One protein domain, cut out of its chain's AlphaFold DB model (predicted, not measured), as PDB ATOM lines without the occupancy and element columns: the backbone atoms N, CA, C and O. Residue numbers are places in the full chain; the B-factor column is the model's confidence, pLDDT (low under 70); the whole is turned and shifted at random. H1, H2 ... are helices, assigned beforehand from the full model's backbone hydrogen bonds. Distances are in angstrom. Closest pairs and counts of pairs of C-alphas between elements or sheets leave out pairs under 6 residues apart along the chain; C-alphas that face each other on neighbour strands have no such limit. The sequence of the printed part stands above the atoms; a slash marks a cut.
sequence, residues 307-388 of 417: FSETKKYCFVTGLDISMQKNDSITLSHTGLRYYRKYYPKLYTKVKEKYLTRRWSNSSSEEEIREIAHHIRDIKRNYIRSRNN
ATOM      1  N   PHE A 307     -39.522 151.901 100.851       34.66
ATOM      2  CA  PHE A 307     -39.294 152.211 102.257       34.66
ATOM      3  C   PHE A 307     -40.654 152.571 102.861       34.66
ATOM      4  O   PHE A 307     -41.286 153.532 102.422       34.66
ATOM      5  N   SER A 308     -41.132 151.816 103.846       38.09
ATOM      6  CA  SER A 308     -42.171 152.306 104.756       38.09
ATOM      7  C   SER A 308     -41.529 153.325 105.707       38.09
ATOM      8  O   SER A 308     -40.586 152.972 106.410       38.09
ATOM      9  N   GLU A 309     -41.922 154.586 105.812       44.12
ATOM     10  CA  GLU A 309     -42.777 155.438 104.986       44.12
ATOM     11  C   GLU A 309     -41.854 156.293 104.106       44.12
ATOM     12  O   GLU A 309     -40.868 156.849 104.597       44.12
ATOM     13  N   THR A 310     -42.118 156.395 102.800       49.88
ATOM     14  CA  THR A 310     -41.319 157.248 101.913       49.88
ATOM     15  C   THR A 310     -41.375 158.668 102.447       49.88
ATOM     16  O   THR A 310     -42.413 159.319 102.299       49.88
ATOM     17  N   LYS A 311     -40.275 159.142 103.046       61.97
ATOM     18  CA  LYS A 311     -40.158 160.541 103.432       61.97
ATOM     19  C   LYS A 311     -40.432 161.388 102.206       61.97
ATOM     20  O   LYS A 311     -39.703 161.357 101.214       61.97
ATOM     21  N   LYS A 312     -41.561 162.065 102.249       78.00
ATOM     22  CA  LYS A 312     -42.132 162.803 101.146       78.00
ATOM     23  C   LYS A 312     -41.904 164.262 101.440       78.00
ATOM     24  O   LYS A 312     -42.276 164.706 102.509       78.00
ATOM     25  N   TYR A 313     -41.336 165.019 100.516       77.81
ATOM     26  CA  TYR A 313     -40.998 166.417 100.777       77.81
ATOM     27  C   TYR A 313     -41.865 167.364  99.953       77.81
ATOM     28  O   TYR A 313     -42.238 167.077  98.814       77.81
ATOM     29  N   CYS A 314     -42.209 168.508 100.535       78.12
ATOM     30  CA  CYS A 314     -42.911 169.569  99.842       78.12
ATOM     31  C   CYS A 314     -42.023 170.140  98.737       78.12
ATOM     32  O   CYS A 314     -40.933 170.635  99.005       78.12
ATOM     33  N   PHE A 315     -42.556 170.187  97.515       73.00
ATOM     34  CA  PHE A 315     -41.872 170.735  96.341       73.00
ATOM     35  C   PHE A 315     -41.339 172.169  96.527       73.00
ATOM     36  O   PHE A 315     -40.321 172.526  95.954       73.00
ATOM     37  N   VAL A 316     -42.040 172.998  97.306       74.25
ATOM     38  CA  VAL A 316     -41.713 174.423  97.486       74.25
ATOM     39  C   VAL A 316     -40.875 174.661  98.739       74.25
ATOM     40  O   VAL A 316     -39.943 175.456  98.712       74.25
ATOM     41  N   THR A 317     -41.219 174.012  99.855       73.50
ATOM     42  CA  THR A 317     -40.595 174.300 101.154       73.50
ATOM     43  C   THR A 317     -39.480 173.333 101.525       73.50
ATOM     44  O   THR A 317     -38.727 173.638 102.441       73.50
ATOM     45  N   GLY A 318     -39.388 172.173 100.867       69.94
ATOM     46  CA  GLY A 318     -38.457 171.103 101.227       69.94
ATOM     47  C   GLY A 318     -38.806 170.371 102.527       69.94
ATOM     48  O   GLY A 318     -38.103 169.441 102.900       69.94
ATOM     49  N   LEU A 319     -39.889 170.756 103.214       75.88
ATOM     50  CA  LEU A 319     -40.310 170.130 104.467       75.88
ATOM     51  C   LEU A 319     -40.934 168.758 104.241       75.88
ATOM     52  O   LEU A 319     -41.609 168.547 103.235       75.88
ATOM     53  N   ASP A 320     -40.746 167.859 105.203       82.88
ATOM     54  CA  ASP A 320     -41.413 166.562 105.232       82.88
ATOM     55  C   ASP A 320     -42.947 166.747 105.252       82.88
ATOM     56  O   ASP A 320     -43.513 167.543 105.995       82.88
ATOM     57  N   ILE A 321     -43.633 166.040 104.371       88.06
ATOM     58  CA  ILE A 321     -45.081 166.012 104.188       88.06
ATOM     59  C   ILE A 321     -45.613 164.575 104.194       88.06
ATOM     60  O   ILE A 321     -46.703 164.323 103.679       88.06
ATOM     61  N   SER A 322     -44.858 163.635 104.763       82.31
ATOM     62  CA  SER A 322     -45.253 162.222 104.887       82.31
ATOM     63  C   SER A 322     -46.497 162.041 105.750       82.31
ATOM     64  O   SER A 322     -47.275 161.128 105.520       82.31
ATOM     65  N   MET A 323     -46.752 162.976 106.672       89.00
ATOM     66  CA  MET A 323     -47.982 163.025 107.471       89.00
ATOM     67  C   MET A 323     -49.224 163.492 106.681       89.00
ATOM     68  O   MET A 323     -50.311 163.595 107.247       89.00
ATOM     69  N   GLN A 324     -49.081 163.856 105.400       90.38
ATOM     70  CA  GLN A 324     -50.181 164.282 104.527       90.38
ATOM     71  C   GLN A 324     -50.607 163.163 103.566       90.38
ATOM     72  O   GLN A 324     -49.932 162.153 103.419       90.38
ATOM     73  N   LYS A 325     -51.706 163.377 102.825       83.12
ATOM     74  CA  LYS A 325     -52.170 162.439 101.788       83.12
ATOM     75  C   LYS A 325     -51.057 162.101 100.781       83.12
ATOM     76  O   LYS A 325     -50.289 162.982 100.372       83.12
ATOM     77  N   ASN A 326     -51.022 160.847 100.326       75.38
ATOM     78  CA  ASN A 326     -49.978 160.282  99.455       75.38
ATOM     79  C   ASN A 326     -49.783 161.017  98.118       75.38
ATOM     80  O   ASN A 326     -48.683 161.012  97.574       75.38
ATOM     81  N   ASP A 327     -50.772 161.764  97.642       80.81
ATOM     82  CA  ASP A 327     -50.753 162.582  96.422       80.81
ATOM     83  C   ASP A 327     -50.371 164.062  96.652       80.81
ATOM     84  O   ASP A 327     -50.116 164.807  95.708       80.81
ATOM     85  N   SER A 328     -50.276 164.515  97.906       84.00
ATOM     86  CA  SER A 328     -49.937 165.907  98.248       84.00
ATOM     87  C   SER A 328     -48.544 166.309  97.756       84.00
ATOM     88  O   SER A 328     -47.563 165.795  98.247       84.00
ATOM     89  N   ILE A 329     -48.394 167.259  96.843       85.06
ATOM     90  CA  ILE A 329     -47.052 167.656  96.347       85.06
ATOM     91  C   ILE A 329     -46.475 168.843  97.144       85.06
ATOM     92  O   ILE A 329     -45.280 169.134  97.110       85.06
ATOM     93  N   THR A 330     -47.336 169.556  97.864       90.88
ATOM     94  CA  THR A 330     -47.013 170.778  98.605       90.88
ATOM     95  C   THR A 330     -47.429 170.666 100.064       90.88
ATOM     96  O   THR A 330     -48.307 169.871 100.409       90.88
ATOM     97  N   LEU A 331     -46.823 171.493 100.914       91.12
ATOM     98  CA  LEU A 331     -47.206 171.654 102.308       91.12
ATOM     99  C   LEU A 331     -48.641 172.198 102.373       91.12
ATOM    100  O   LEU A 331     -48.935 173.274 101.857       91.12
ATOM    101  N   SER A 332     -49.544 171.390 102.923       93.81
ATOM    102  CA  SER A 332     -50.982 171.641 103.015       93.81
ATOM    103  C   SER A 332     -51.374 172.048 104.436       93.81
ATOM    104  O   SER A 332     -50.541 172.072 105.341       93.81
ATOM    105  N   HIS A 333     -52.663 172.323 104.655       94.50
ATOM    106  CA  HIS A 333     -53.210 172.605 105.985       94.50
ATOM    107  C   HIS A 333     -52.837 171.517 107.006       94.50
ATOM    108  O   HIS A 333     -52.491 171.837 108.139       94.50
ATOM    109  N   THR A 334     -52.841 170.238 106.606       91.12
ATOM    110  CA  THR A 334     -52.487 169.113 107.487       91.12
ATOM    111  C   THR A 334     -51.028 169.180 107.935       91.12
ATOM    112  O   THR A 334     -50.757 169.079 109.130       91.12
ATOM    113  N   GLY A 335     -50.090 169.418 107.012       90.31
ATOM    114  CA  GLY A 335     -48.674 169.555 107.358       90.31
ATOM    115  C   GLY A 335     -48.389 170.822 108.160       90.31
ATOM    116  O   GLY A 335     -47.620 170.785 109.114       90.31
ATOM    117  N   LEU A 336     -49.059 171.938 107.855       93.75
ATOM    118  CA  LEU A 336     -48.923 173.177 108.628       93.75
ATOM    119  C   LEU A 336     -49.424 173.017 110.066       93.75
ATOM    120  O   LEU A 336     -48.742 173.449 110.993       93.75
ATOM    121  N   ARG A 337     -50.562 172.343 110.275       94.88
ATOM    122  CA  ARG A 337     -51.060 172.014 111.622       94.88
ATOM    123  C   ARG A 337     -50.100 171.088 112.367       94.88
ATOM    124  O   ARG A 337     -49.847 171.311 113.549       94.88
ATOM    125  N   TYR A 338     -49.531 170.094 111.681       91.00
ATOM    126  CA  TYR A 338     -48.513 169.210 112.249       91.00
ATOM    127  C   TYR A 338     -47.279 169.997 112.712       91.00
ATOM    128  O   TYR A 338     -46.885 169.900 113.872       91.00
ATOM    129  N   TYR A 339     -46.709 170.844 111.852       85.94
ATOM    130  CA  TYR A 339     -45.541 171.648 112.210       85.94
ATOM    131  C   TYR A 339     -45.843 172.687 113.290       85.94
ATOM    132  O   TYR A 339     -45.011 172.885 114.170       85.94
ATOM    133  N   ARG A 340     -47.038 173.290 113.298       90.50
ATOM    134  CA  ARG A 340     -47.474 174.189 114.380       90.50
ATOM    135  C   ARG A 340     -47.491 173.475 115.733       90.50
ATOM    136  O   ARG A 340     -47.081 174.061 116.727       90.50
ATOM    137  N   LYS A 341     -47.953 172.219 115.763       84.25
ATOM    138  CA  LYS A 341     -48.093 171.420 116.990       84.25
ATOM    139  C   LYS A 341     -46.765 170.845 117.491       84.25
ATOM    140  O   LYS A 341     -46.491 170.929 118.681       84.25
ATOM    141  N   TYR A 342     -45.962 170.255 116.607       71.88
ATOM    142  CA  TYR A 342     -44.784 169.466 116.998       71.88
ATOM    143  C   TYR A 342     -43.448 170.199 116.799       71.88
ATOM    144  O   TYR A 342     -42.462 169.851 117.441       71.88
ATOM    145  N   TYR A 343     -43.400 171.229 115.946       74.12
ATOM    146  CA  TYR A 343     -42.174 171.976 115.624       74.12
ATOM    147  C   TYR A 343     -42.445 173.493 115.516       74.12
ATOM    148  O   TYR A 343     -42.228 174.094 114.457       74.12
ATOM    149  N   PRO A 344     -42.898 174.152 116.600       77.56
ATOM    150  CA  PRO A 344     -43.412 175.524 116.557       77.56
ATOM    151  C   PRO A 344     -42.398 176.540 116.011       77.56
ATOM    152  O   PRO A 344     -42.768 177.414 115.235       77.56
ATOM    153  N   LYS A 345     -41.100 176.384 116.313       78.56
ATOM    154  CA  LYS A 345     -40.035 177.249 115.766       78.56
ATOM    155  C   LYS A 345     -39.899 177.128 114.241       78.56
ATOM    156  O   LYS A 345     -39.659 178.121 113.561       78.56
ATOM    157  N   LEU A 346     -40.043 175.917 113.696       67.75
ATOM    158  CA  LEU A 346     -39.997 175.676 112.251       67.75
ATOM    159  C   LEU A 346     -41.251 176.232 111.571       67.75
ATOM    160  O   LEU A 346     -41.149 176.857 110.518       67.75
ATOM    161  N   TYR A 347     -42.414 176.078 112.210       87.62
ATOM    162  CA  TYR A 347     -43.652 176.712 111.769       87.62
ATOM    163  C   TYR A 347     -43.531 178.241 111.719       87.62
ATOM    164  O   TYR A 347     -43.933 178.830 110.720       87.62
ATOM    165  N   THR A 348     -42.906 178.884 112.714       86.38
ATOM    166  CA  THR A 348     -42.654 180.336 112.693       86.38
ATOM    167  C   THR A 348     -41.839 180.756 111.469       86.38
ATOM    168  O   THR A 348     -42.239 181.685 110.776       86.38
ATOM    169  N   LYS A 349     -40.777 180.021 111.113       86.12
ATOM    170  CA  LYS A 349     -39.990 180.301 109.893       86.12
ATOM    171  C   LYS A 349     -40.812 180.148 108.610       86.12
ATOM    172  O   LYS A 349     -40.669 180.931 107.675       86.12
ATOM    173  N   VAL A 350     -41.673 179.128 108.544       84.50
ATOM    174  CA  VAL A 350     -42.599 178.937 107.414       84.50
ATOM    175  C   VAL A 350     -43.593 180.100 107.347       84.50
ATOM    176  O   VAL A 350     -43.827 180.637 106.267       84.50
ATOM    177  N   LYS A 351     -44.135 180.527 108.489       89.56
ATOM    178  CA  LYS A 351     -45.046 181.670 108.596       89.56
ATOM    179  C   LYS A 351     -44.376 182.960 108.120       89.56
ATOM    180  O   LYS A 351     -44.914 183.602 107.231       89.56
ATOM    181  N   GLU A 352     -43.191 183.293 108.621       87.94
ATOM    182  CA  GLU A 352     -42.429 184.484 108.210       87.94
ATOM    183  C   GLU A 352     -42.134 184.512 106.703       87.94
ATOM    184  O   GLU A 352     -42.152 185.573 106.085       87.94
ATOM    185  N   LYS A 353     -41.881 183.344 106.098       84.88
ATOM    186  CA  LYS A 353     -41.527 183.238 104.679       84.88
ATOM    187  C   LYS A 353     -42.732 183.256 103.735       84.88
ATOM    188  O   LYS A 353     -42.610 183.751 102.616       84.88
ATOM    189  N   TYR A 354     -43.864 182.677 104.137       88.88
ATOM    190  CA  TYR A 354     -44.986 182.410 103.228       88.88
ATOM    191  C   TYR A 354     -46.302 183.102 103.613       88.88
ATOM    192  O   TYR A 354     -47.207 183.129 102.780       88.88
ATOM    193  N   LEU A 355     -46.437 183.686 104.808       90.94
ATOM    194  CA  LEU A 355     -47.605 184.493 105.177       90.94
ATOM    195  C   LEU A 355     -47.381 185.950 104.763       90.94
ATOM    196  O   LEU A 355     -46.399 186.579 105.150       90.94
ATOM    197  N   THR A 356     -48.302 186.513 103.986       84.56
ATOM    198  CA  THR A 356     -48.214 187.923 103.590       84.56
ATOM    199  C   THR A 356     -48.678 188.844 104.721       84.56
ATOM    200  O   THR A 356     -49.540 188.487 105.525       84.56
ATOM    201  N   ARG A 357     -48.146 190.076 104.752       82.62
ATOM    202  CA  ARG A 357     -48.428 191.084 105.796       82.62
ATOM    203  C   ARG A 357     -49.922 191.396 105.972       82.62
ATOM    204  O   ARG A 357     -50.347 191.777 107.056       82.62
ATOM    205  N   ARG A 358     -50.726 191.199 104.920       82.06
ATOM    206  CA  ARG A 358     -52.189 191.365 104.937       82.06
ATOM    207  C   ARG A 358     -52.881 190.446 105.951       82.06
ATOM    208  O   ARG A 358     -53.920 190.814 106.481       82.06
ATOM    209  N   TRP A 359     -52.308 189.276 106.222       84.19
ATOM    210  CA  TRP A 359     -52.917 188.243 107.062       84.19
ATOM    211  C   TRP A 359     -52.266 188.126 108.447       84.19
ATOM    212  O   TRP A 359     -52.612 187.227 109.208       84.19
ATOM    213  N   SER A 360     -51.355 189.036 108.811       78.25
ATOM    214  CA  SER A 360     -50.604 188.982 110.078       78.25
ATOM    215  C   SER A 360     -51.458 189.141 111.343       78.25
ATOM    216  O   SER A 360     -51.000 188.753 112.412       78.25
ATOM    217  N   ASN A 361     -52.675 189.684 111.217       82.56
ATOM    218  CA  ASN A 361     -53.633 189.868 112.317       82.56
ATOM    219  C   ASN A 361     -54.849 188.926 112.211       82.56
ATOM    220  O   ASN A 361     -55.860 189.155 112.870       82.56
ATOM    221  N   SER A 362     -54.792 187.919 111.336       84.88
ATOM    222  CA  SER A 362     -55.899 186.976 111.132       84.88
ATOM    223  C   SER A 362     -55.861 185.821 112.136       84.88
ATOM    224  O   SER A 362     -54.873 185.618 112.845       84.88
ATOM    225  N   SER A 363     -56.951 185.059 112.222       90.75
ATOM    226  CA  SER A 363     -57.008 183.887 113.096       90.75
ATOM    227  C   SER A 363     -55.988 182.823 112.675       90.75
ATOM    228  O   SER A 363     -55.604 182.707 111.511       90.75
ATOM    229  N   SER A 364     -55.570 181.966 113.610       84.81
ATOM    230  CA  SER A 364     -54.532 180.962 113.335       84.81
ATOM    231  C   SER A 364     -54.900 179.955 112.237       84.81
ATOM    232  O   SER A 364     -54.006 179.341 111.656       84.81
ATOM    233  N   GLU A 365     -56.188 179.745 111.955       90.00
ATOM    234  CA  GLU A 365     -56.624 178.899 110.838       90.00
ATOM    235  C   GLU A 365     -56.636 179.656 109.504       90.00
ATOM    236  O   GLU A 365     -56.303 179.069 108.472       90.00
ATOM    237  N   GLU A 366     -56.927 180.958 109.512       88.25
ATOM    238  CA  GLU A 366     -56.795 181.815 108.330       88.25
ATOM    239  C   GLU A 366     -55.331 181.955 107.908       88.25
ATOM    240  O   GLU A 366     -55.024 181.797 106.727       88.25
ATOM    241  N   GLU A 367     -54.410 182.116 108.859       90.00
ATOM    242  CA  GLU A 367     -52.973 182.134 108.576       90.00
ATOM    243  C   GLU A 367     -52.504 180.839 107.894       90.00
ATOM    244  O   GLU A 367     -51.806 180.877 106.880       90.00
ATOM    245  N   ILE A 368     -52.920 179.675 108.412       93.75
ATOM    246  CA  ILE A 368     -52.591 178.370 107.817       93.75
ATOM    247  C   ILE A 368     -53.159 178.255 106.399       93.75
ATOM    248  O   ILE A 368     -52.477 177.754 105.498       93.75
ATOM    249  N   ARG A 369     -54.399 178.712 106.192       93.69
ATOM    250  CA  ARG A 369     -55.073 178.685 104.889       93.69
ATOM    251  C   ARG A 369     -54.305 179.492 103.849       93.69
ATOM    252  O   ARG A 369     -54.059 178.997 102.746       93.69
ATOM    253  N   GLU A 370     -53.878 180.691 104.218       93.88
ATOM    254  CA  GLU A 370     -53.182 181.617 103.327       93.88
ATOM    255  C   GLU A 370     -51.743 181.178 103.043       93.88
ATOM    256  O   GLU A 370     -51.318 181.193 101.887       93.88
ATOM    257  N   ILE A 371     -51.022 180.654 104.042       92.81
ATOM    258  CA  ILE A 371     -49.704 180.030 103.830       92.81
ATOM    259  C   ILE A 371     -49.820 178.872 102.828       92.81
ATOM    260  O   ILE A 371     -49.070 178.804 101.851       92.81
ATOM    261  N   ALA A 372     -50.785 177.966 103.026       93.94
ATOM    262  CA  ALA A 372     -51.002 176.840 102.120       93.94
ATOM    263  C   ALA A 372     -51.428 177.288 100.712       93.94
ATOM    264  O   ALA A 372     -51.148 176.593  99.730       93.94
ATOM    265  N   HIS A 373     -52.155 178.402 100.593       92.38
ATOM    266  CA  HIS A 373     -52.536 178.990  99.309       92.38
ATOM    267  C   HIS A 373     -51.312 179.533  98.568       92.38
ATOM    268  O   HIS A 373     -51.039 179.114  97.443       92.38
ATOM    269  N   HIS A 374     -50.509 180.361  99.234       91.88
ATOM    270  CA  HIS A 374     -49.312 180.960  98.653       91.88
ATOM    271  C   HIS A 374     -48.305 179.900  98.178       91.88
ATOM    272  O   HIS A 374     -47.801 179.966  97.057       91.88
ATOM    273  N   ILE A 375     -48.086 178.845  98.973       88.81
ATOM    274  CA  ILE A 375     -47.234 177.710  98.588       88.81
ATOM    275  C   ILE A 375     -47.754 177.018  97.311       88.81
ATOM    276  O   ILE A 375     -46.968 176.634  96.440       88.81
ATOM    277  N   ARG A 376     -49.075 176.859  97.157       89.94
ATOM    278  CA  ARG A 376     -49.669 176.265  95.945       89.94
ATOM    279  C   ARG A 376     -49.516 177.169  94.723       89.94
ATOM    280  O   ARG A 376     -49.245 176.653  93.636       89.94
ATOM    281  N   ASP A 377     -49.640 178.479  94.894       87.56
ATOM    282  CA  ASP A 377     -49.464 179.444  93.808       87.56
ATOM    283  C   ASP A 377     -48.022 179.491  93.304       87.56
ATOM    284  O   ASP A 377     -47.808 179.461  92.092       87.56
ATOM    285  N   ILE A 378     -47.031 179.441  94.203       78.38
ATOM    286  CA  ILE A 378     -45.610 179.345  93.829       78.38
ATOM    287  C   ILE A 378     -45.380 178.135  92.912       78.38
ATOM    288  O   ILE A 378     -44.799 178.266  91.832       78.38
ATOM    289  N   LYS A 379     -45.914 176.962  93.280       87.44
ATOM    290  CA  LYS A 379     -45.849 175.762  92.429       87.44
ATOM    291  C   LYS A 379     -46.557 175.975  91.085       87.44
ATOM    292  O   LYS A 379     -46.038 175.570  90.045       87.44
ATOM    293  N   ARG A 380     -47.762 176.553  91.080       80.94
ATOM    294  CA  ARG A 380     -48.546 176.764  89.851       80.94
ATOM    295  C   ARG A 380     -47.817 177.698  88.881       80.94
ATOM    296  O   ARG A 380     -47.760 177.397  87.689       80.94
ATOM    297  N   ASN A 381     -47.231 178.779  89.388       75.19
ATOM    298  CA  ASN A 381     -46.457 179.737  88.600       75.19
ATOM    299  C   ASN A 381     -45.192 179.095  88.023       75.19
ATOM    300  O   ASN A 381     -44.906 179.272  86.839       75.19
ATOM    301  N   TYR A 382     -44.510 178.261  88.811       73.31
ATOM    302  CA  TYR A 382     -43.386 177.455  88.335       73.31
ATOM    303  C   TYR A 382     -43.779 176.549  87.148       73.31
ATOM    304  O   TYR A 382     -43.110 176.552  86.114       73.31
ATOM    305  N   ILE A 383     -44.902 175.824  87.239       69.62
ATOM    306  CA  ILE A 383     -45.384 174.942  86.154       69.62
ATOM    307  C   ILE A 383     -45.783 175.745  84.905       69.62
ATOM    308  O   ILE A 383     -45.451 175.349  83.788       69.62
ATOM    309  N   ARG A 384     -46.472 176.881  85.073       70.12
ATOM    310  CA  ARG A 384     -46.897 177.746  83.958       70.12
ATOM    311  C   ARG A 384     -45.711 178.340  83.200       70.12
ATOM    312  O   ARG A 384     -45.692 178.272  81.975       70.12
ATOM    313  N   SER A 385     -44.711 178.853  83.919       65.75
ATOM    314  CA  SER A 385     -43.469 179.368  83.326       65.75
ATOM    315  C   SER A 385     -42.766 178.299  82.480       65.75
ATOM    316  O   SER A 385     -42.350 178.552  81.350       65.75
ATOM    317  N   ARG A 386     -42.739 177.056  82.974       59.06
ATOM    318  CA  ARG A 386     -42.130 175.920  82.275       59.06
ATOM    319  C   ARG A 386     -42.883 175.513  81.000       59.06
ATOM    320  O   ARG A 386     -42.243 175.184  80.006       59.06
ATOM    321  N   ASN A 387     -44.216 175.560  81.010       58.47
ATOM    322  CA  ASN A 387     -45.039 175.196  79.850       58.47
ATOM    323  C   ASN A 387     -45.060 176.281  78.761       58.47
ATOM    324  O   ASN A 387     -45.129 175.951  77.582       58.47
ATOM    325  N   ASN A 388     -44.946 177.562  79.123       56.19
ATOM    326  CA  ASN A 388     -44.904 178.659  78.147       56.19
ATOM    327  C   ASN A 388     -43.584 178.739  77.362       56.19
ATOM    328  O   ASN A 388     -43.535 179.393  76.323       56.19
TER     329      ASN A 388
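AT A GLANCE: This is residues 307 to 388 of the 417 residues of an uncharacterized protein of Aquimarina sp. AD10 (UniProt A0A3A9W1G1). A winding stretch with no named element, residues 307 to 332, leads into a short helical hairpin, H1 and H2, which packs on the first half of one long helix, H3. Residues 383 to 388 of H3 stick out. The 82 printed residues, with three named helices and no named strand, are all helix in class, compact and flat: radius of gyration of the C-alphas 13.1 A, spans 37 by 37 by 17 A.

HOW THE PARTS SIT: H1, residues 333 to 342, and H2, residues 344 to 354, touch at Arg 340 and Tyr 347, closest C-alphas 5.3 A, at a steep tilt of 39 degrees, opposite ways. H3, residues 364 to 388, touches H1 with residues 368 to 372 alone, closest C-alphas His 333 and Ile 368, 6.1 A, at a steep 52 degrees, opposite ways. It touches H2 with residues 367 to 375 alone, closest C-alphas Tyr 354 and Ile 371, 5.3 A, at a steep 49 degrees, the same way. The helix packing is mostly crossed, meaning mostly not at shallow tilts. In H1, H2 and H3 every O i to N i+4 pair is within hydrogen-bond range.

IN THESE COORDINATES: H1, 14.2 A long, begins at C-alpha 333 (-53.210, 172.605, 105.985). H2 spans 15.1 A. H3 spans 36.6 A, ending at C-alpha 388 (-44.904, 178.659, 78.147).

THE WHOLE: The farthest C-alphas, Phe 307 and Asn 361, are 41.5 A apart. The printed part has no cut; H1 to H2 is a tight link, H2 to H3 short. Confidence is under 70 at residues 307 to 311, 318, 346, 383 and 385 to 388.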